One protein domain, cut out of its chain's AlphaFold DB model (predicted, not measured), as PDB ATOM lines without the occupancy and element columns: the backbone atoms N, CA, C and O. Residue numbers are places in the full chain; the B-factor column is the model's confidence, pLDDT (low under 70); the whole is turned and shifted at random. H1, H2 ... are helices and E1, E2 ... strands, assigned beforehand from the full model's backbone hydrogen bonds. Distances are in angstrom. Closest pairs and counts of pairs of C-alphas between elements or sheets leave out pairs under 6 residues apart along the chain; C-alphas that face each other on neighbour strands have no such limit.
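Overview. This is residues 103 to 189, 203 to 233 and 248 to 281 of the 495 residues of an uncharacterized protein of Eimeria necatrix (UniProt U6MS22). A strongly twisted sheet of seven strands makes the core, with H1 and H3 on one face and the longest helix, H5, slanting over the opposite face. The short helices H2 and H4 only graze the sheet. The printed part has 152 residues, with five named helices and seven named strands in the order E1 E2 E3 E4 H1 E5 H2 E6 H3 E7 H4 H5, a mixed class. The sheet is branched, with E1 and E6 parallel and its other neighbour pairs antiparallel. The whole is compact and rounded, with a radius of gyration of the C-alphas of 14.9 A and spans of 42 by 38 by 34 A.

Along the chain. E1, residues 103 to 111, begins at C-alpha 103 (47.160, -26.593, -35.721) and is 25.3 A long. E2 is residues 117 to 126, 26.0 A, and E6 is residues 204 to 213, 27.3 A. E3 is residues 131 to 136, E4 138 to 142, E5 169 to 171 and E7 249 to 254. H1 is residues 151 to 160, H2 172 to 177, H3 215 to 225 and H4 258 to 261. H5, residues 265 to 279, is 20.7 A long and ends at C-alpha 279 (48.537, -3.612, -45.408).

Arrangement. E2 and E4 lie on one side of E1, with N 109 and O 118 at 2.8 A and N 103 and O 140 at 2.8 A. E6 lies on the other side, with N 104 and O 205 at 2.8 A. E5 pairs with E6 through N 170 and O 208, 2.8 A. E2 also pairs with E3, N 134 and O 124 at 2.8 A, and with E7, N 119 and O 253 at 2.8 A. E1, E2 and E3 form a meander, each strand the antiparallel neighbour of the one before; with E4, antiparallel to E1, they form a Greek key. H3 runs along the strands over E1 and E2, at a height over the sheet of 9.0 A. H1 touches it at a steep tilt of 46 degrees, closest at the C-alphas of His 159 and Glu 224, 6.9 A. H5 has a height over the sheet of 10.4 A. H2 touches H5, closest at the C-alphas of Leu 172 and Leu 273, 6.8 A. H4 is close to H5 but not clearly touching, closest at the C-alphas of Trp 259 and Val 268, 6.9 A. In H1, H2, H3 and H5 every O i to N i+4 pair is within hydrogen-bond range; H4 is too short for one.

Size, cuts and confidence. The farthest C-alphas, of Val 181 and Gln 223, are 42.2 A apart. Residues 190 to 202 and 234 to 247 are not printed, with C-alpha gaps of 9.1 A and 20.3 A. Of the links printed whole, none is long. Mean pLDDT of the printed part is 77.4; residues 125 to 133, 177 to 189, 203, 229 to 233 and 281 are under 70.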
ATOM      1  N   SER A 103      46.512 -27.580 -34.866       83.69
ATOM      2  CA  SER A 103      47.160 -26.593 -35.721       83.69
ATOM      3  C   SER A 103      46.373 -26.460 -37.012       83.69
ATOM      4  O   SER A 103      46.180 -27.443 -37.716       83.69
ATOM      5  N   ALA A 104      45.920 -25.248 -37.313       87.06
ATOM      6  CA  ALA A 104      45.257 -24.906 -38.561       87.06
ATOM      7  C   ALA A 104      46.194 -24.018 -39.387       87.06
ATOM      8  O   ALA A 104      46.544 -22.905 -38.983       87.06
ATOM      9  N   ILE A 105      46.631 -24.529 -40.535       90.38
ATOM     10  CA  ILE A 105      47.702 -23.941 -41.337       90.38
ATOM     11  C   ILE A 105      47.119 -23.360 -42.625       90.38
ATOM     12  O   ILE A 105      46.495 -24.059 -43.424       90.38
ATOM     13  N   LEU A 106      47.364 -22.069 -42.845       91.94
ATOM     14  CA  LEU A 106      47.160 -21.402 -44.123       91.94
ATOM     15  C   LEU A 106      48.421 -21.566 -44.977       91.94
ATOM     16  O   LEU A 106      49.474 -21.013 -44.660       91.94
ATOM     17  N   ILE A 107      48.311 -22.313 -46.073       91.25
ATOM     18  CA  ILE A 107      49.406 -22.549 -47.020       91.25
ATOM     19  C   ILE A 107      49.264 -21.571 -48.185       91.25
ATOM     20  O   ILE A 107      48.259 -21.595 -48.895       91.25
ATOM     21  N   VAL A 108      50.280 -20.734 -48.404       91.69
ATOM     22  CA  VAL A 108      50.323 -19.762 -49.505       91.69
ATOM     23  C   VAL A 108      51.545 -20.014 -50.383       91.69
ATOM     24  O   VAL A 108      52.691 -19.885 -49.948       91.69
ATOM     25  N   LEU A 109      51.299 -20.332 -51.650       90.19
ATOM     26  CA  LEU A 109      52.315 -20.569 -52.666       90.19
ATOM     27  C   LEU A 109      52.344 -19.392 -53.642       90.19
ATOM     28  O   LEU A 109      51.356 -19.107 -54.317       90.19
ATOM     29  N   ARG A 110      53.477 -18.698 -53.733       89.88
ATOM     30  CA  ARG A 110      53.663 -17.580 -54.666       89.88
ATOM     31  C   ARG A 110      54.324 -18.062 -55.949       89.88
ATOM     32  O   ARG A 110      55.389 -18.674 -55.908       89.88
ATOM     33  N   ASN A 111      53.737 -17.718 -57.087       87.69
ATOM     34  CA  ASN A 111      54.325 -17.950 -58.399       87.69
ATOM     35  C   ASN A 111      55.578 -17.080 -58.583       87.69
ATOM     36  O   ASN A 111      55.522 -15.858 -58.428       87.69
ATOM     37  N   SER A 112      56.704 -17.704 -58.930       85.81
ATOM     38  CA  SER A 112      57.996 -17.027 -59.097       85.81
ATOM     39  C   SER A 112      58.044 -16.031 -60.261       85.81
ATOM     40  O   SER A 112      58.909 -15.158 -60.266       85.81
ATOM     41  N   VAL A 113      57.159 -16.175 -61.252       85.88
ATOM     42  CA  VAL A 113      57.126 -15.348 -62.468       85.88
ATOM     43  C   VAL A 113      56.006 -14.319 -62.385       85.88
ATOM     44  O   VAL A 113      56.251 -13.121 -62.493       85.88
ATOM     45  N   THR A 114      54.771 -14.772 -62.164       85.75
ATOM     46  CA  THR A 114      53.587 -13.897 -62.217       85.75
ATOM     47  C   THR A 114      53.303 -13.186 -60.900       85.75
ATOM     48  O   THR A 114      52.458 -12.298 -60.861       85.75
ATOM     49  N   ASN A 115      53.977 -13.572 -59.811       85.25
ATOM     50  CA  ASN A 115      53.693 -13.124 -58.444       85.25
ATOM     51  C   ASN A 115      52.271 -13.416 -57.945       85.25
ATOM     52  O   ASN A 115      51.920 -12.977 -56.851       85.25
ATOM     53  N   LEU A 116      51.474 -14.178 -58.699       86.69
ATOM     54  CA  LEU A 116      50.165 -14.633 -58.255       86.69
ATOM     55  C   LEU A 116      50.321 -15.615 -57.099       86.69
ATOM     56  O   LEU A 116      51.237 -16.438 -57.081       86.69
ATOM     57  N   GLU A 117      49.414 -15.524 -56.137       89.69
ATOM     58  CA  GLU A 117      49.414 -16.377 -54.956       89.69
ATOM     59  C   GLU A 117      48.265 -17.376 -55.014       89.69
ATOM     60  O   GLU A 117      47.113 -17.020 -55.277       89.69
ATOM     61  N   LEU A 118      48.604 -18.629 -54.741       88.88
ATOM     62  CA  LEU A 118      47.711 -19.771 -54.687       88.88
ATOM     63  C   LEU A 118      47.648 -20.266 -53.238       88.88
ATOM     64  O   LEU A 118      48.680 -20.486 -52.607       88.88
ATOM     65  N   CYS A 119      46.444 -20.444 -52.716       90.69
ATOM     66  CA  CYS A 119      46.189 -21.005 -51.399       90.69
ATOM     67  C   CYS A 119      45.747 -22.460 -51.522       90.69
ATOM     68  O   CYS A 119      44.969 -22.794 -52.418       90.69
ATOM     69  N   VAL A 120      46.219 -23.305 -50.606       88.62
ATOM     70  CA  VAL A 120      45.811 -24.714 -50.504       88.62
ATOM     71  C   VAL A 120      44.831 -24.860 -49.339       88.62
ATOM     72  O   VAL A 120      45.123 -24.402 -48.235       88.62
ATOM     73  N   PHE A 121      43.686 -25.491 -49.591       88.44
ATOM     74  CA  PHE A 121      42.639 -25.773 -48.606       88.44
ATOM     75  C   PHE A 121      42.312 -27.264 -48.569       88.44
ATOM     76  O   PHE A 121      42.451 -27.962 -49.575       88.44
ATOM     77  N   CYS A 122      41.806 -27.724 -47.427       85.06
ATOM     78  CA  CYS A 122      41.193 -29.038 -47.301       85.06
ATOM     79  C   CYS A 122      39.709 -28.953 -47.666       85.06
ATOM     80  O   CYS A 122      38.980 -28.118 -47.132       85.06
ATOM     81  N   LYS A 123      39.264 -29.835 -48.558       82.44
ATOM     82  CA  LYS A 123      37.853 -30.122 -48.825       82.44
ATOM     83  C   LYS A 123      37.375 -31.145 -47.808       82.44
ATOM     84  O   LYS A 123      37.967 -32.215 -47.691       82.44
ATOM     85  N   ARG A 124      36.306 -30.819 -47.090       76.12
ATOM     86  CA  ARG A 124      35.627 -31.749 -46.183       76.12
ATOM     87  C   ARG A 124      34.128 -31.454 -46.140       76.12
ATOM     88  O   ARG A 124      33.753 -30.290 -46.289       76.12
ATOM     89  N   PRO A 125      33.269 -32.453 -45.897       65.50
ATOM     90  CA  PRO A 125      31.865 -32.196 -45.613       65.50
ATOM     91  C   PRO A 125      31.729 -31.451 -44.278       65.50
ATOM     92  O   PRO A 125      32.428 -31.749 -43.304       65.50
ATOM     93  N   GLU A 126      30.817 -30.482 -44.215       61.81
ATOM     94  CA  GLU A 126      30.527 -29.726 -42.997       61.81
ATOM     95  C   GLU A 126      29.050 -29.863 -42.641       61.81
ATOM     96  O   GLU A 126      28.189 -29.082 -43.045       61.81
ATOM     97  N   LEU A 127      28.760 -30.902 -41.854       55.06
ATOM     98  CA  LEU A 127      27.397 -31.272 -41.470       55.06
ATOM     99  C   LEU A 127      26.688 -30.168 -40.669       55.06
ATOM    100  O   LEU A 127      25.477 -30.019 -40.785       55.06
ATOM    101  N   ALA A 128      27.436 -29.365 -39.903       50.62
ATOM    102  CA  ALA A 128      26.891 -28.275 -39.091       50.62
ATOM    103  C   ALA A 128      26.263 -27.147 -39.928       50.62
ATOM    104  O   ALA A 128      25.319 -26.499 -39.486       50.62
ATOM    105  N   THR A 129      26.780 -26.917 -41.137       53.38
ATOM    106  CA  THR A 129      26.279 -25.904 -42.077       53.38
ATOM    107  C   THR A 129      25.465 -26.524 -43.217       53.38
ATOM    108  O   THR A 129      24.966 -25.800 -44.075       53.38
ATOM    109  N   GLY A 130      25.300 -27.854 -43.219       52.38
ATOM    110  CA  GLY A 130      24.596 -28.597 -44.265       52.38
ATOM    111  C   GLY A 130      25.340 -28.633 -45.603       52.38
ATOM    112  O   GLY A 130      24.719 -28.884 -46.635       52.38
ATOM    113  N   LEU A 131      26.648 -28.361 -45.609       60.06
ATOM    114  CA  LEU A 131      27.441 -28.287 -46.831       60.06
ATOM    115  C   LEU A 131      28.051 -29.646 -47.168       60.06
ATOM    116  O   LEU A 131      28.771 -30.234 -46.359       60.06
ATOM    117  N   SER A 132      27.796 -30.116 -48.394       59.81
ATOM    118  CA  SER A 132      28.420 -31.331 -48.934       59.81
ATOM    119  C   SER A 132      29.931 -31.172 -49.076       59.81
ATOM    120  O   SER A 132      30.665 -32.139 -48.910       59.81
ATOM    121  N   GLU A 133      30.392 -29.947 -49.341       66.31
ATOM    122  CA  GLU A 133      31.804 -29.599 -49.457       66.31
ATOM    123  C   GLU A 133      32.051 -28.206 -48.856       66.31
ATOM    124  O   GLU A 133      31.425 -27.221 -49.249       66.31
ATOM    125  N   SER A 134      32.977 -28.125 -47.900       72.31
ATOM    126  CA  SER A 134      33.477 -26.892 -47.290       72.31
ATOM    127  C   SER A 134      34.998 -26.843 -47.434       72.31
ATOM    128  O   SER A 134      35.681 -27.866 -47.308       72.31
ATOM    129  N   LEU A 135      35.531 -25.656 -47.733       81.69
ATOM    130  CA  LEU A 135      36.970 -25.408 -47.789       81.69
ATOM    131  C   LEU A 135      37.436 -24.896 -46.427       81.69
ATOM    132  O   LEU A 135      37.072 -23.794 -46.025       81.69
ATOM    133  N   GLY A 136      38.242 -25.698 -45.741       81.75
ATOM    134  CA  GLY A 136      38.844 -25.375 -44.449       81.75
ATOM    135  C   GLY A 136      40.366 -25.310 -44.519       81.75
ATOM    136  O   GLY A 136      40.988 -25.729 -45.500       81.75
ATOM    137  N   LEU A 137      40.979 -24.775 -43.463       87.88
ATOM    138  CA  LEU A 137      42.436 -24.811 -43.314       87.88
ATOM    139  C   LEU A 137      42.939 -26.252 -43.166       87.88
ATOM    140  O   LEU A 137      42.190 -27.150 -42.778       87.88
ATOM    141  N   VAL A 138      44.224 -26.461 -43.452       85.75
ATOM    142  CA  VAL A 138      44.873 -27.749 -43.198       85.75
ATOM    143  C   VAL A 138      45.005 -27.927 -41.695       85.75
ATOM    144  O   VAL A 138      45.699 -27.150 -41.040       85.75
ATOM    145  N   GLU A 139      44.348 -28.952 -41.165       84.12
ATOM    146  CA  GLU A 139      44.399 -29.299 -39.751       84.12
ATOM    147  C   GLU A 139      45.341 -30.467 -39.485       84.12
ATOM    148  O   GLU A 139      45.355 -31.451 -40.230       84.12
ATOM    149  N   GLY A 140      46.080 -30.380 -38.383       82.12
ATOM    150  CA  GLY A 140      46.891 -31.475 -37.872       82.12
ATOM    151  C   GLY A 140      47.484 -31.171 -36.504       82.12
ATOM    152  O   GLY A 140      47.351 -30.063 -35.974       82.12
ATOM    153  N   ASN A 141      48.149 -32.170 -35.939       82.56
ATOM    154  CA  ASN A 141      48.937 -32.030 -34.720       82.56
ATOM    155  C   ASN A 141      50.411 -32.146 -35.092       82.56
ATOM    156  O   ASN A 141      50.745 -32.886 -36.008       82.56
ATOM    157  N   PHE A 142      51.288 -31.414 -34.413       81.62
ATOM    158  CA  PHE A 142      52.723 -31.629 -34.581       81.62
ATOM    159  C   PHE A 142      53.180 -32.718 -33.613       81.62
ATOM    160  O   PHE A 142      52.795 -32.685 -32.442       81.62
ATOM    161  N   ASP A 143      53.971 -33.666 -34.103       80.81
ATOM    162  CA  ASP A 143      54.611 -34.687 -33.279       80.81
ATOM    163  C   ASP A 143      55.742 -34.095 -32.407       80.81
ATOM    164  O   ASP A 143      56.000 -32.884 -32.394       80.81
ATOM    165  N   ALA A 144      56.424 -34.956 -31.649       74.06
ATOM    166  CA  ALA A 144      57.556 -34.557 -30.811       74.06
ATOM    167  C   ALA A 144      58.776 -34.067 -31.620       74.06
ATOM    168  O   ALA A 144      59.604 -33.332 -31.082       74.06
ATOM    169  N   GLU A 145      58.878 -34.454 -32.894       74.25
ATOM    170  CA  GLU A 145      59.928 -34.039 -33.833       74.25
ATOM    171  C   GLU A 145      59.565 -32.722 -34.549       74.25
ATOM    172  O   GLU A 145      60.400 -32.102 -35.205       74.25
ATOM    173  N   GLY A 146      58.331 -32.242 -34.365       78.81
ATOM    174  CA  GLY A 146      57.805 -31.017 -34.945       78.81
ATOM    175  C   GLY A 146      57.229 -31.189 -36.349       78.81
ATOM    176  O   GLY A 146      56.970 -30.169 -36.987       78.81
ATOM    177  N   LYS A 147      57.016 -32.417 -36.833       85.50
ATOM    178  CA  LYS A 147      56.379 -32.738 -38.116       85.50
ATOM    179  C   LYS A 147      54.856 -32.761 -37.973       85.50
ATOM    180  O   LYS A 147      54.312 -33.229 -36.977       85.50
ATOM    181  N   LEU A 148      54.151 -32.222 -38.967       85.19
ATOM    182  CA  LEU A 148      52.693 -32.242 -39.007       85.19
ATOM    183  C   LEU A 148      52.179 -33.663 -39.275       85.19
ATOM    184  O   LEU A 148      52.438 -34.233 -40.334       85.19
ATOM    185  N   GLU A 149      51.382 -34.183 -38.354       84.81
ATOM    186  CA  GLU A 149      50.654 -35.439 -38.462       84.81
ATOM    187  C   GLU A 149      49.148 -35.201 -38.620       84.81
ATOM    188  O   GLU A 149      48.568 -34.229 -38.121       84.81
ATOM    189  N   GLY A 150      48.494 -36.132 -39.313       81.25
ATOM    190  CA  GLY A 150      47.050 -36.140 -39.509       81.25
ATOM    191  C   GLY A 150      46.647 -36.517 -40.932       81.25
ATOM    192  O   GLY A 150      47.490 -36.611 -41.828       81.25
ATOM    193  N   PRO A 151      45.341 -36.700 -41.176       78.06
ATOM    194  CA  PRO A 151      44.847 -37.122 -42.482       78.06
ATOM    195  C   PRO A 151      45.095 -36.045 -43.554       78.06
ATOM    196  O   PRO A 151      45.474 -36.364 -44.678       78.06
ATOM    197  N   CYS A 152      45.013 -34.758 -43.192       80.44
ATOM    198  CA  CYS A 152      45.382 -33.665 -44.094       80.44
ATOM    199  C   CYS A 152      46.884 -33.665 -44.413       80.44
ATOM    200  O   CYS A 152      47.264 -33.377 -45.544       80.44
ATOM    201  N   ALA A 153      47.737 -34.001 -43.441       82.62
ATOM    202  CA  ALA A 153      49.182 -34.068 -43.644       82.62
ATOM    203  C   ALA A 153      49.559 -35.195 -44.616       82.62
ATOM    204  O   ALA A 153      50.336 -34.966 -45.538       82.62
ATOM    205  N   ALA A 154      48.929 -36.368 -44.491       81.62
ATOM    206  CA  ALA A 154      49.115 -37.471 -45.431       81.62
ATOM    207  C   ALA A 154      48.715 -37.083 -46.869       81.62
ATOM    208  O   ALA A 154      49.419 -37.421 -47.820       81.62
ATOM    209  N   LEU A 155      47.628 -36.317 -47.042       80.50
ATOM    210  CA  LEU A 155      47.241 -35.789 -48.355       80.50
ATOM    211  C   LEU A 155      48.241 -34.762 -48.900       80.50
ATOM    212  O   LEU A 155      48.532 -34.776 -50.097       80.50
ATOM    213  N   LEU A 156      48.783 -33.885 -48.047       82.69
ATOM    214  CA  LEU A 156      49.833 -32.943 -48.445       82.69
ATOM    215  C   LEU A 156      51.104 -33.682 -48.880       82.69
ATOM    216  O   LEU A 156      51.690 -33.346 -49.905       82.69
ATOM    217  N   GLU A 157      51.525 -34.719 -48.163       83.50
ATOM    218  CA  GLU A 157      52.687 -35.514 -48.567       83.50
ATOM    219  C   GLU A 157      52.425 -36.273 -49.873       83.50
ATOM    220  O   GLU A 157      53.261 -36.248 -50.775       83.50
ATOM    221  N   LYS A 158      51.237 -36.865 -50.029       80.19
ATOM    222  CA  LYS A 158      50.855 -37.625 -51.226       80.19
ATOM    223  C   LYS A 158      50.774 -36.767 -52.492       80.19
ATOM    224  O   LYS A 158      51.271 -37.188 -53.531       80.19
ATOM    225  N   HIS A 159      50.132 -35.600 -52.421       75.69
ATOM    226  CA  HIS A 159      49.845 -34.768 -53.599       75.69
ATOM    227  C   HIS A 159      50.838 -33.621 -53.808       75.69
ATOM    228  O   HIS A 159      51.021 -33.156 -54.924       75.69
ATOM    229  N   LEU A 160      51.469 -33.123 -52.744       73.88
ATOM    230  CA  LEU A 160      52.399 -31.994 -52.822       73.88
ATOM    231  C   LEU A 160      53.848 -32.398 -52.517       73.88
ATOM    232  O   LEU A 160      54.761 -31.605 -52.768       73.88
ATOM    233  N   GLY A 161      54.085 -33.602 -51.977       77.25
ATOM    234  CA  GLY A 161      55.395 -33.990 -51.446       77.25
ATOM    235  C   GLY A 161      55.866 -33.042 -50.340       77.25
ATOM    236  O   GLY A 161      57.059 -32.762 -50.239       77.25
ATOM    237  N   LEU A 162      54.920 -32.461 -49.591       79.94
ATOM    238  CA  LEU A 162      55.157 -31.379 -48.641       79.94
ATOM    239  C   LEU A 162      55.031 -31.891 -47.201       79.94
ATOM    240  O   LEU A 162      53.928 -31.966 -46.663       79.94
ATOM    241  N   SER A 163      56.167 -32.168 -46.565       84.12
ATOM    242  CA  SER A 163      56.240 -32.436 -45.125       84.12
ATOM    243  C   SER A 163      56.436 -31.122 -44.371       84.12
ATOM    244  O   SER A 163      57.497 -30.503 -44.453       84.12
ATOM    245  N   LEU A 164      55.398 -30.670 -43.669       84.62
ATOM    246  CA  LEU A 164      55.420 -29.412 -42.923       84.62
ATOM    247  C   LEU A 164      55.980 -29.619 -41.519       84.62
ATOM    248  O   LEU A 164      55.452 -30.443 -40.775       84.62
ATOM    249  N   HIS A 165      56.975 -28.816 -41.138       86.44
ATOM    250  CA  HIS A 165      57.416 -28.714 -39.751       86.44
ATOM    251  C   HIS A 165      56.893 -27.435 -39.086       86.44
ATOM    252  O   HIS A 165      56.589 -26.437 -39.749       86.44
ATOM    253  N   LYS A 166      56.795 -27.451 -37.753       80.88
ATOM    254  CA  LYS A 166      56.350 -26.302 -36.951       80.88
ATOM    255  C   LYS A 166      57.222 -25.068 -37.195       80.88
ATOM    256  O   LYS A 166      56.690 -23.964 -37.289       80.88
ATOM    257  N   ASP A 167      58.528 -25.264 -37.361       80.06
ATOM    258  CA  ASP A 167      59.497 -24.188 -37.597       80.06
ATOM    259  C   ASP A 167      59.323 -23.511 -38.965       80.06
ATOM    260  O   ASP A 167      59.578 -22.315 -39.107       80.06
ATOM    261  N   ASP A 168      58.805 -24.229 -39.964       82.06
ATOM    262  CA  ASP A 168      58.514 -23.660 -41.284       82.06
ATOM    263  C   ASP A 168      57.299 -22.720 -41.276       82.06
ATOM    264  O   ASP A 168      57.059 -21.966 -42.228       82.06
ATOM    265  N   CYS A 169      56.514 -22.771 -40.201       84.81
ATOM    266  CA  CYS A 169      55.269 -22.049 -40.060       84.81
ATOM    267  C   CYS A 169      55.439 -20.791 -39.202       84.81
ATOM    268  O   CYS A 169      56.114 -20.767 -38.176       84.81
ATOM    269  N   VAL A 170      54.758 -19.720 -39.601       85.31
ATOM    270  CA  VAL A 170      54.678 -18.480 -38.827       85.31
ATOM    271  C   VAL A 170      53.370 -18.463 -38.057       85.31
ATOM    272  O   VAL A 170      52.302 -18.548 -38.656       85.31
ATOM    273  N   ASP A 171      53.438 -18.298 -36.743       83.62
ATOM    274  CA  ASP A 171      52.247 -18.096 -35.922       83.62
ATOM    275  C   ASP A 171      51.651 -16.703 -36.171       83.62
ATOM    276  O   ASP A 171      52.270 -15.672 -35.884       83.62
ATOM    277  N   LEU A 172      50.441 -16.683 -36.734       81.69
ATOM    278  CA  LEU A 172      49.740 -15.454 -37.094       81.69
ATOM    279  C   LEU A 172      49.284 -14.671 -35.858       81.69
ATOM    280  O   LEU A 172      49.252 -13.445 -35.898       81.69
ATOM    281  N   LEU A 173      48.959 -15.335 -34.750       77.62
ATOM    282  CA  LEU A 173      48.514 -14.662 -33.528       77.62
ATOM    283  C   LEU A 173      49.684 -14.016 -32.795       77.62
ATOM    284  O   LEU A 173      49.579 -12.863 -32.376       77.62
ATOM    285  N   ILE A 174      50.820 -14.712 -32.715       75.50
ATOM    286  CA  ILE A 174      52.062 -14.138 -32.178       75.50
ATOM    287  C   ILE A 174      52.512 -12.957 -33.044       75.50
ATOM    288  O   ILE A 174      52.905 -11.912 -32.529       75.50
ATOM    289  N   ALA A 175      52.416 -13.073 -34.371       75.12
ATOM    290  CA  ALA A 175      52.745 -11.964 -35.262       75.12
ATOM    291  C   ALA A 175      51.822 -10.741 -35.063       75.12
ATOM    292  O   ALA A 175      52.286  -9.609 -35.204       75.12
ATOM    293  N   ALA A 176      50.545 -10.948 -34.721       74.62
ATOM    294  CA  ALA A 176      49.563  -9.876 -34.520       74.62
ATOM    295  C   ALA A 176      49.679  -9.209 -33.148       74.62
ATOM    296  O   ALA A 176      49.548  -7.991 -33.034       74.62
ATOM    297  N   HIS A 177      49.906 -10.007 -32.107       69.81
ATOM    298  CA  HIS A 177      49.785  -9.572 -30.717       69.81
ATOM    299  C   HIS A 177      51.121  -9.546 -29.960       69.81
ATOM    300  O   HIS A 177      51.149  -9.172 -28.788       69.81
ATOM    301  N   GLY A 178      52.234  -9.886 -30.615       64.19
ATOM    302  CA  GLY A 178      53.556  -9.970 -29.997       64.19
ATOM    303  C   GLY A 178      53.765 -11.294 -29.263       64.19
ATOM    304  O   GLY A 178      53.136 -12.298 -29.585       64.19
ATOM    305  N   ARG A 179      54.673 -11.319 -28.275       54.09
ATOM    306  CA  ARG A 179      54.892 -12.501 -27.425       54.09
ATOM    307  C   ARG A 179      53.639 -12.729 -26.580       54.09
ATOM    308  O   ARG A 179      53.522 -12.226 -25.467       54.09
ATOM    309  N   VAL A 180      52.686 -13.461 -27.139       50.44
ATOM    310  CA  VAL A 180      51.621 -14.047 -26.348       50.44
ATOM    311  C   VAL A 180      52.306 -15.136 -25.539       50.44
ATOM    312  O   VAL A 180      52.886 -16.063 -26.101       50.44
ATOM    313  N   VAL A 181      52.391 -14.938 -24.229       42.72
ATOM    314  CA  VAL A 181      52.751 -16.040 -23.341       42.72
ATOM    315  C   VAL A 181      51.638 -17.072 -23.466       42.72
ATOM    316  O   VAL A 181      50.478 -16.700 -23.656       42.72
ATOM    317  N   GLY A 182      52.045 -18.340 -23.482       51.28
ATOM    318  CA  GLY A 182      51.205 -19.488 -23.791       51.28
ATOM    319  C   GLY A 182      50.759 -19.583 -25.251       51.28
ATOM    320  O   GLY A 182      50.825 -18.643 -26.044       51.28
ATOM    321  N   ASP A 183      50.278 -20.767 -25.608       50.31
ATOM    322  CA  ASP A 183      49.782 -21.058 -26.945       50.31
ATOM    323  C   ASP A 183      48.410 -20.397 -27.138       50.31
ATOM    324  O   ASP A 183      47.352 -20.929 -26.803       50.31
ATOM    325  N   SER A 184      48.393 -19.154 -27.621       53.41
ATOM    326  CA  SER A 184      47.142 -18.508 -28.022       53.41
ATOM    327  C   SER A 184      46.604 -19.152 -29.299       53.41
ATOM    328  O   SER A 184      47.332 -19.327 -30.270       53.41
ATOM    329  N   GLY A 185      45.322 -19.510 -29.293       57.22
ATOM    330  CA  GLY A 185      44.611 -20.103 -30.426       57.22
ATOM    331  C   GLY A 185      43.264 -19.410 -30.586       57.22
ATOM    332  O   GLY A 185      42.758 -18.833 -29.621       57.22
ATOM    333  N   VAL A 186      42.685 -19.451 -31.783       56.09
ATOM    334  CA  VAL A 186      41.371 -18.864 -32.053       56.09
ATOM    335  C   VAL A 186      40.295 -19.913 -31.799       56.09
ATOM    336  O   VAL A 186      40.354 -21.026 -32.321       56.09
ATOM    337  N   THR A 187      39.296 -19.552 -30.998       55.06
ATOM    338  CA  THR A 187      38.021 -20.272 -30.910       55.06
ATOM    339  C   THR A 187      36.981 -19.499 -31.703       55.06
ATOM    340  O   THR A 187      36.496 -18.461 -31.257       55.06
ATOM    341  N   CYS A 188      36.635 -20.006 -32.881       41.31
ATOM    342  CA  CYS A 188      35.605 -19.426 -33.736       41.31
ATOM    343  C   CYS A 188      34.225 -20.027 -33.431       41.31
ATOM    344  O   CYS A 188      33.559 -20.515 -34.337       41.31
ATOM    345  N   ILE A 189      33.804 -20.050 -32.166       44.00
ATOM    346  CA  ILE A 189      32.420 -20.381 -31.801       44.00
ATOM    347  C   ILE A 189      31.932 -19.305 -30.830       44.00
ATOM    348  O   ILE A 189      32.663 -18.978 -29.890       44.00
ATOM    349  N   ARG A 203      39.563 -25.403 -30.434       66.44
ATOM    350  CA  ARG A 203      40.526 -24.306 -30.306       66.44
ATOM    351  C   ARG A 203      41.705 -24.593 -31.226       66.44
ATOM    352  O   ARG A 203      42.408 -25.580 -31.024       66.44
ATOM    353  N   SER A 204      41.905 -23.741 -32.232       72.44
ATOM    354  CA  SER A 204      42.946 -23.955 -33.240       72.44
ATOM    355  C   SER A 204      44.028 -22.883 -33.188       72.44
ATOM    356  O   SER A 204      43.735 -21.687 -33.123       72.44
ATOM    357  N   ARG A 205      45.290 -23.303 -33.269       80.12
ATOM    358  CA  ARG A 205      46.421 -22.396 -33.474       80.12
ATOM    359  C   ARG A 205      46.501 -22.029 -34.950       80.12
ATOM    360  O   ARG A 205      46.468 -22.918 -35.797       80.12
ATOM    361  N   LEU A 206      46.592 -20.735 -35.259       86.44
ATOM    362  CA  LEU A 206      46.631 -20.263 -36.643       86.44
ATOM    363  C   LEU A 206      48.063 -20.059 -37.109       86.44
ATOM    364  O   LEU A 206      48.775 -19.166 -36.645       86.44
ATOM    365  N   LEU A 207      48.455 -20.885 -38.065       88.31
ATOM    366  CA  LEU A 207      49.793 -20.918 -38.621       88.31
ATOM    367  C   LEU A 207      49.764 -20.528 -40.098       88.31
ATOM    368  O   LEU A 207      48.788 -20.760 -40.806       88.31
ATOM    369  N   LEU A 208      50.855 -19.941 -40.572       90.31
ATOM    370  CA  LEU A 208      51.043 -19.531 -41.955       90.31
ATOM    371  C   LEU A 208      52.304 -20.179 -42.516       90.31
ATOM    372  O   LEU A 208      53.411 -19.864 -42.080       90.31
ATOM    373  N   TYR A 209      52.140 -20.986 -43.556       90.81
ATOM    374  CA  TYR A 209      53.242 -21.486 -44.368       90.81
ATOM    375  C   TYR A 209      53.314 -20.712 -45.686       90.81
ATOM    376  O   TYR A 209      52.301 -20.494 -46.356       90.81
ATOM    377  N   ARG A 210      54.522 -20.288 -46.078       89.25
ATOM    378  CA  ARG A 210      54.751 -19.560 -47.333       89.25
ATOM    379  C   ARG A 210      55.912 -20.152 -48.105       89.25
ATOM    380  O   ARG A 210      57.022 -20.217 -47.586       89.25
ATOM    381  N   SER A 211      55.681 -20.441 -49.378       86.44
ATOM    382  CA  SER A 211      56.732 -20.882 -50.293       86.44
ATOM    383  C   SER A 211      56.612 -20.204 -51.657       86.44
ATOM    384  O   SER A 211      55.560 -19.677 -52.023       86.44
ATOM    385  N   VAL A 212      57.717 -20.176 -52.401       85.06
ATOM    386  CA  VAL A 212      57.764 -19.691 -53.784       85.06
ATOM    387  C   VAL A 212      57.929 -20.902 -54.690       85.06
ATOM    388  O   VAL A 212      58.887 -21.655 -54.538       85.06
ATOM    389  N   ALA A 213      57.016 -21.060 -55.641       84.12
ATOM    390  CA  ALA A 213      56.976 -22.185 -56.563       84.12
ATOM    391  C   ALA A 213      57.074 -21.701 -58.017       84.12
ATOM    392  O   ALA A 213      56.649 -20.591 -58.359       84.12
ATOM    393  N   THR A 214      57.650 -22.541 -58.878       84.81
ATOM    394  CA  THR A 214      57.702 -22.300 -60.325       84.81
ATOM    395  C   THR A 214      56.305 -22.489 -60.936       84.81
ATOM    396  O   THR A 214      55.493 -23.247 -60.395       84.81
ATOM    397  N   PRO A 215      55.988 -21.826 -62.063       84.81
ATOM    398  CA  PRO A 215      54.687 -21.975 -62.718       84.81
ATOM    399  C   PRO A 215      54.371 -23.428 -63.106       84.81
ATOM    400  O   PRO A 215      53.218 -23.830 -63.016       84.81
ATOM    401  N   GLU A 216      55.380 -24.223 -63.466       84.56
ATOM    402  CA  GLU A 216      55.223 -25.644 -63.806       84.56
ATOM    403  C   GLU A 216      54.707 -26.464 -62.621       84.56
ATOM    404  O   GLU A 216      53.783 -27.261 -62.770       84.56
ATOM    405  N   VAL A 217      55.271 -26.245 -61.430       82.62
ATOM    406  CA  VAL A 217      54.848 -26.935 -60.204       82.62
ATOM    407  C   VAL A 217      53.435 -26.519 -59.809       82.62
ATOM    408  O   VAL A 217      52.625 -27.367 -59.451       82.62
ATOM    409  N   LEU A 218      53.106 -25.230 -59.927       82.19
ATOM    410  CA  LEU A 218      51.751 -24.748 -59.646       82.19
ATOM    411  C   LEU A 218      50.725 -25.302 -60.643       82.19
ATOM    412  O   LEU A 218      49.611 -25.623 -60.248       82.19
ATOM    413  N   GLN A 219      51.094 -25.459 -61.917       83.44
ATOM    414  CA  GLN A 219      50.213 -26.037 -62.929       83.44
ATOM    415  C   GLN A 219      49.989 -27.537 -62.708       83.44
ATOM    416  O   GLN A 219      48.853 -27.994 -62.809       83.44
ATOM    417  N   LYS A 220      51.043 -28.289 -62.364       81.69
ATOM    418  CA  LYS A 220      50.925 -29.700 -61.959       81.69
ATOM    419  C   LYS A 220      50.030 -29.845 -60.734       81.69
ATOM    420  O   LYS A 220      49.120 -30.662 -60.735       81.69
ATOM    421  N   LEU A 221      50.213 -28.974 -59.745       80.19
ATOM    422  CA  LEU A 221      49.367 -28.943 -58.561       80.19
ATOM    423  C   LEU A 221      47.894 -28.660 -58.904       80.19
ATOM    424  O   LEU A 221      47.004 -29.341 -58.404       80.19
ATOM    425  N   GLU A 222      47.622 -27.682 -59.773       82.06
ATOM    426  CA  GLU A 222      46.261 -27.403 -60.247       82.06
ATOM    427  C   GLU A 222      45.642 -28.611 -60.983       82.06
ATOM    428  O   GLU A 222      44.429 -28.801 -60.899       82.06
ATOM    429  N   GLN A 223      46.451 -29.424 -61.673       78.69
ATOM    430  CA  GLN A 223      46.008 -30.640 -62.368       78.69
ATOM    431  C   GLN A 223      45.754 -31.817 -61.415       78.69
ATOM    432  O   GLN A 223      44.777 -32.535 -61.606       78.69
ATOM    433  N   GLU A 224      46.598 -32.011 -60.400       74.69
ATOM    434  CA  GLU A 224      46.520 -33.149 -59.471       74.69
ATOM    435  C   GLU A 224      45.498 -32.942 -58.345       74.69
ATOM    436  O   GLU A 224      44.792 -33.874 -57.969       74.69
ATOM    437  N   VAL A 225      45.411 -31.724 -57.802       77.12
ATOM    438  CA  VAL A 225      44.545 -31.388 -56.655       77.12
ATOM    439  C   VAL A 225      43.222 -30.748 -57.097       77.12
ATOM    440  O   VAL A 225      42.217 -30.790 -56.383       77.12
ATOM    441  N   GLY A 226      43.192 -30.168 -58.296       75.94
ATOM    442  CA  GLY A 226      42.033 -29.461 -58.821       75.94
ATOM    443  C   GLY A 226      41.894 -28.047 -58.253       75.94
ATOM    444  O   GLY A 226      42.150 -27.767 -57.079       75.94
ATOM    445  N   ARG A 227      41.457 -27.125 -59.115       78.94
ATOM    446  CA  ARG A 227      41.295 -25.707 -58.782       78.94
ATOM    447  C   ARG A 227      39.828 -25.315 -58.672       78.94
ATOM    448  O   ARG A 227      39.074 -25.460 -59.632       78.94
ATOM    449  N   THR A 228      39.453 -24.688 -57.560       74.38
ATOM    450  CA  THR A 228      38.131 -24.063 -57.425       74.38
ATOM    451  C   THR A 228      38.148 -22.683 -58.100       74.38
ATOM    452  O   THR A 228      38.876 -21.783 -57.676       74.38
ATOM    453  N   LYS A 229      37.366 -22.506 -59.175       61.31
ATOM    454  CA  LYS A 229      37.162 -21.230 -59.892       61.31
ATOM    455  C   LYS A 229      35.721 -20.757 -59.625       61.31
ATOM    456  O   LYS A 229      34.797 -21.540 -59.796       61.31
ATOM    457  N   ARG A 230      35.521 -19.522 -59.148       55.22
ATOM    458  CA  ARG A 230      34.222 -19.009 -58.644       55.22
ATOM    459  C   ARG A 230      33.029 -19.165 -59.609       55.22
ATOM    460  O   ARG A 230      33.075 -18.597 -60.695       55.22
ATOM    461  N   HIS A 231      31.903 -19.678 -59.095       42.00
ATOM    462  CA  HIS A 231      30.654 -18.919 -58.887       42.00
ATOM    463  C   HIS A 231      29.754 -19.620 -57.847       42.00
ATOM    464  O   HIS A 231      29.640 -20.839 -57.871       42.00
ATOM    465  N   GLY A 232      29.087 -18.825 -57.001       36.25
ATOM    466  CA  GLY A 232      27.899 -19.228 -56.240       36.25
ATOM    467  C   GLY A 232      28.128 -19.782 -54.832       36.25
ATOM    468  O   GLY A 232      29.039 -20.563 -54.585       36.25
ATOM    469  N   TYR A 233      27.231 -19.383 -53.925       36.75
ATOM    470  CA  TYR A 233      26.742 -20.197 -52.806       36.75
ATOM    471  C   TYR A 233      26.804 -21.689 -53.183       36.75
ATOM    472  O   TYR A 233      26.443 -22.016 -54.317       36.75
ATOM    473  N   LEU A 248      37.781 -36.631 -47.488       70.75
ATOM    474  CA  LEU A 248      38.785 -35.598 -47.294       70.75
ATOM    475  C   LEU A 248      39.567 -35.412 -48.598       70.75
ATOM    476  O   LEU A 248      40.203 -36.339 -49.089       70.75
ATOM    477  N   GLY A 249      39.560 -34.198 -49.142       78.81
ATOM    478  CA  GLY A 249      40.316 -33.850 -50.342       78.81
ATOM    479  C   GLY A 249      41.130 -32.576 -50.161       78.81
ATOM    480  O   GLY A 249      41.009 -31.875 -49.160       78.81
ATOM    481  N   LEU A 250      41.933 -32.229 -51.164       84.12
ATOM    482  CA  LEU A 250      42.587 -30.925 -51.248       84.12
ATOM    483  C   LEU A 250      41.951 -30.088 -52.370       84.12
ATOM    484  O   LEU A 250      41.326 -30.599 -53.304       84.12
ATOM    485  N   SER A 251      42.074 -28.771 -52.271       85.31
ATOM    486  CA  SER A 251      41.740 -27.845 -53.351       85.31
ATOM    487  C   SER A 251      42.690 -26.674 -53.351       85.31
ATOM    488  O   SER A 251      43.113 -26.210 -52.290       85.31
ATOM    489  N   VAL A 252      42.946 -26.133 -54.536       87.88
ATOM    490  CA  VAL A 252      43.684 -24.882 -54.667       87.88
ATOM    491  C   VAL A 252      42.800 -23.741 -55.148       87.88
ATOM    492  O   VAL A 252      41.918 -23.911 -55.991       87.88
ATOM    493  N   VAL A 253      43.035 -22.554 -54.591       88.44
ATOM    494  CA  VAL A 253      42.252 -21.341 -54.853       88.44
ATOM    495  C   VAL A 253      43.201 -20.153 -54.934       88.44
ATOM    496  O   VAL A 253      44.086 -20.017 -54.094       88.44
ATOM    497  N   TYR A 254      43.039 -19.259 -55.912       88.94
ATOM    498  CA  TYR A 254      43.840 -18.031 -55.918       88.94
ATOM    499  C   TYR A 254      43.474 -17.124 -54.750       88.94
ATOM    500  O   TYR A 254      42.302 -16.993 -54.407       88.94
ATOM    501  N   MET A 255      44.474 -16.432 -54.201       86.75
ATOM    502  CA  MET A 255      44.325 -15.556 -53.035       86.75
ATOM    503  C   MET A 255      43.216 -14.497 -53.198       86.75
ATOM    504  O   MET A 255      42.556 -14.147 -52.228       86.75
ATOM    505  N   GLY A 256      42.964 -14.000 -54.415       82.62
ATOM    506  CA  GLY A 256      41.861 -13.058 -54.670       82.62
ATOM    507  C   GLY A 256      40.461 -13.686 -54.582       82.62
ATOM    508  O   GLY A 256      39.475 -13.000 -54.298       82.62
ATOM    509  N   ASP A 257      40.364 -14.998 -54.792       83.62
ATOM    510  CA  ASP A 257      39.104 -15.737 -54.799       83.62
ATOM    511  C   ASP A 257      38.759 -16.358 -53.441       83.62
ATOM    512  O   ASP A 257      37.569 -16.552 -53.168       83.62
ATOM    513  N   THR A 258      39.758 -16.587 -52.576       84.25
ATOM    514  CA  THR A 258      39.629 -17.282 -51.279       84.25
ATOM    515  C   THR A 258      38.531 -16.712 -50.393       84.25
ATOM    516  O   THR A 258      37.730 -17.479 -49.869       84.25
ATOM    517  N   TRP A 259      38.401 -15.386 -50.320       82.44
ATOM    518  CA  TRP A 259      37.378 -14.689 -49.530       82.44
ATOM    519  C   TRP A 259      35.934 -15.102 -49.822       82.44
ATOM    520  O   TRP A 259      35.074 -14.938 -48.966       82.44
ATOM    521  N   ARG A 260      35.649 -15.608 -51.029       77.12
ATOM    522  CA  ARG A 260      34.308 -16.108 -51.387       77.12
ATOM    523  C   ARG A 260      34.253 -17.634 -51.498       77.12
ATOM    524  O   ARG A 260      33.195 -18.162 -51.803       77.12
ATOM    525  N   ALA A 261      35.382 -18.322 -51.329       76.75
ATOM    526  CA  ALA A 261      35.489 -19.769 -51.497       76.75
ATOM    527  C   ALA A 261      35.456 -20.523 -50.158       76.75
ATOM    528  O   ALA A 261      34.996 -21.658 -50.121       76.75
ATOM    529  N   THR A 262      35.929 -19.908 -49.069       79.69
ATOM    530  CA  THR A 262      35.886 -20.493 -47.722       79.69
ATOM    531  C   THR A 262      34.797 -19.850 -46.866       79.69
ATOM    532  O   THR A 262      34.679 -18.628 -46.818       79.69
ATOM    533  N   LEU A 263      34.046 -20.685 -46.144       75.00
ATOM    534  CA  LEU A 263      33.136 -20.274 -45.070       75.00
ATOM    535  C   LEU A 263      33.668 -20.666 -43.683       75.00
ATOM    536  O   LEU A 263      33.066 -20.285 -42.681       75.00
ATOM    537  N   ASP A 264      34.806 -21.372 -43.608       76.81
ATOM    538  CA  ASP A 264      35.443 -21.701 -42.333       76.81
ATOM    539  C   ASP A 264      35.901 -20.399 -41.651       76.81
ATOM    540  O   ASP A 264      36.757 -19.679 -42.191       76.81
ATOM    541  N   PRO A 265      35.376 -20.073 -40.458       77.12
ATOM    542  CA  PRO A 265      35.721 -18.837 -39.773       77.12
ATOM    543  C   PRO A 265      37.211 -18.756 -39.413       77.12
ATOM    544  O   PRO A 265      37.761 -17.658 -39.355       77.12
ATOM    545  N   ARG A 266      37.903 -19.890 -39.213       81.62
ATOM    546  CA  ARG A 266      39.357 -19.904 -38.966       81.62
ATOM    547  C   ARG A 266      40.137 -19.504 -40.211       81.62
ATOM    548  O   ARG A 266      41.091 -18.735 -40.109       81.62
ATOM    549  N   ALA A 267      39.709 -19.977 -41.380       85.00
ATOM    550  CA  ALA A 267      40.307 -19.602 -42.655       85.00
ATOM    551  C   ALA A 267      40.094 -18.115 -42.956       85.00
ATOM    552  O   ALA A 267      41.049 -17.418 -43.291       85.00
ATOM    553  N   VAL A 268      38.870 -17.611 -42.767       86.12
ATOM    554  CA  VAL A 268      38.546 -16.184 -42.943       86.12
ATOM    555  C   VAL A 268      39.392 -15.317 -42.007       86.12
ATOM    556  O   VAL A 268      39.975 -14.326 -42.445       86.12
ATOM    557  N   PHE A 269      39.529 -15.711 -40.740       86.94
ATOM    558  CA  PHE A 269      40.340 -14.970 -39.776       86.94
ATOM    559  C   PHE A 269      41.841 -15.009 -40.110       86.94
ATOM    560  O   PHE A 269      42.516 -13.982 -40.039       86.94
ATOM    561  N   ALA A 270      42.376 -16.157 -40.538       88.44
ATOM    562  CA  ALA A 270      43.766 -16.263 -40.984       88.44
ATOM    563  C   ALA A 270      44.049 -15.393 -42.224       88.44
ATOM    564  O   ALA A 270      45.086 -14.728 -42.290       88.44
ATOM    565  N   LEU A 271      43.118 -15.357 -43.185       89.31
ATOM    566  CA  LEU A 271      43.194 -14.487 -44.364       89.31
ATOM    567  C   LEU A 271      43.161 -13.008 -43.972       89.31
ATOM    568  O   LEU A 271      43.953 -12.226 -44.498       89.31
ATOM    569  N   PHE A 272      42.296 -12.637 -43.025       88.81
ATOM    570  CA  PHE A 272      42.225 -11.282 -42.485       88.81
ATOM    571  C   PHE A 272      43.558 -10.854 -41.878       88.81
ATOM    572  O   PHE A 272      44.124  -9.854 -42.312       88.81
ATOM    573  N   LEU A 273      44.124 -11.658 -40.973       87.19
ATOM    574  CA  LEU A 273      45.436 -11.371 -40.389       87.19
ATOM    575  C   LEU A 273      46.528 -11.251 -41.459       87.19
ATOM    576  O   LEU A 273      47.346 -10.338 -41.406       87.19
ATOM    577  N   LEU A 274      46.536 -12.132 -42.462       88.31
ATOM    578  CA  LEU A 274      47.510 -12.066 -43.551       88.31
ATOM    579  C   LEU A 274      47.397 -10.764 -44.363       88.31
ATOM    580  O   LEU A 274      48.425 -10.186 -44.726       88.31
ATOM    581  N   VAL A 275      46.178 -10.306 -44.657       87.25
ATOM    582  CA  VAL A 275      45.942  -9.032 -45.356       87.25
ATOM    583  C   VAL A 275      46.342  -7.851 -44.480       87.25
ATOM    584  O   VAL A 275      47.077  -6.990 -44.957       87.25
ATOM    585  N   GLU A 276      45.970  -7.852 -43.204       86.06
ATOM    586  CA  GLU A 276      46.367  -6.834 -42.225       86.06
ATOM    587  C   GLU A 276      47.892  -6.712 -42.117       86.06
ATOM    588  O   GLU A 276      48.451  -5.616 -42.212       86.06
ATOM    589  N   PHE A 277      48.607  -7.839 -42.027       83.69
ATOM    590  CA  PHE A 277      50.070  -7.838 -42.015       83.69
ATOM    591  C   PHE A 277      50.672  -7.235 -43.278       83.69
ATOM    592  O   PHE A 277      51.706  -6.570 -43.209       83.69
ATOM    593  N   ARG A 278      50.053  -7.455 -44.439       83.88
ATOM    594  CA  ARG A 278      50.514  -6.877 -45.707       83.88
ATOM    595  C   ARG A 278      50.204  -5.391 -45.793       83.88
ATOM    596  O   ARG A 278      51.086  -4.631 -46.184       83.88
ATOM    597  N   TYR A 279      49.000  -4.994 -45.397       76.88
ATOM    598  CA  TYR A 279      48.537  -3.612 -45.408       76.88
ATOM    599  C   TYR A 279      49.395  -2.735 -44.491       76.88
ATOM    600  O   TYR A 279      49.982  -1.749 -44.931       76.88
ATOM    601  N   HIS A 280      49.600  -3.172 -43.247       71.94
ATOM    602  CA  HIS A 280      50.468  -2.497 -42.281       71.94
ATOM    603  C   HIS A 280      51.964  -2.815 -42.467       71.94
ATOM    604  O   HIS A 280      52.809  -2.386 -41.679       71.94
ATOM    605  N   GLN A 281      52.311  -3.578 -43.509       59.62
ATOM    606  CA  GLN A 281      53.654  -4.068 -43.818       59.62
ATOM    607  C   GLN A 281      54.370  -4.766 -42.650       59.62
ATOM    608  O   GLN A 281      55.600  -4.854 -42.654       59.62
TER     609      GLN A 281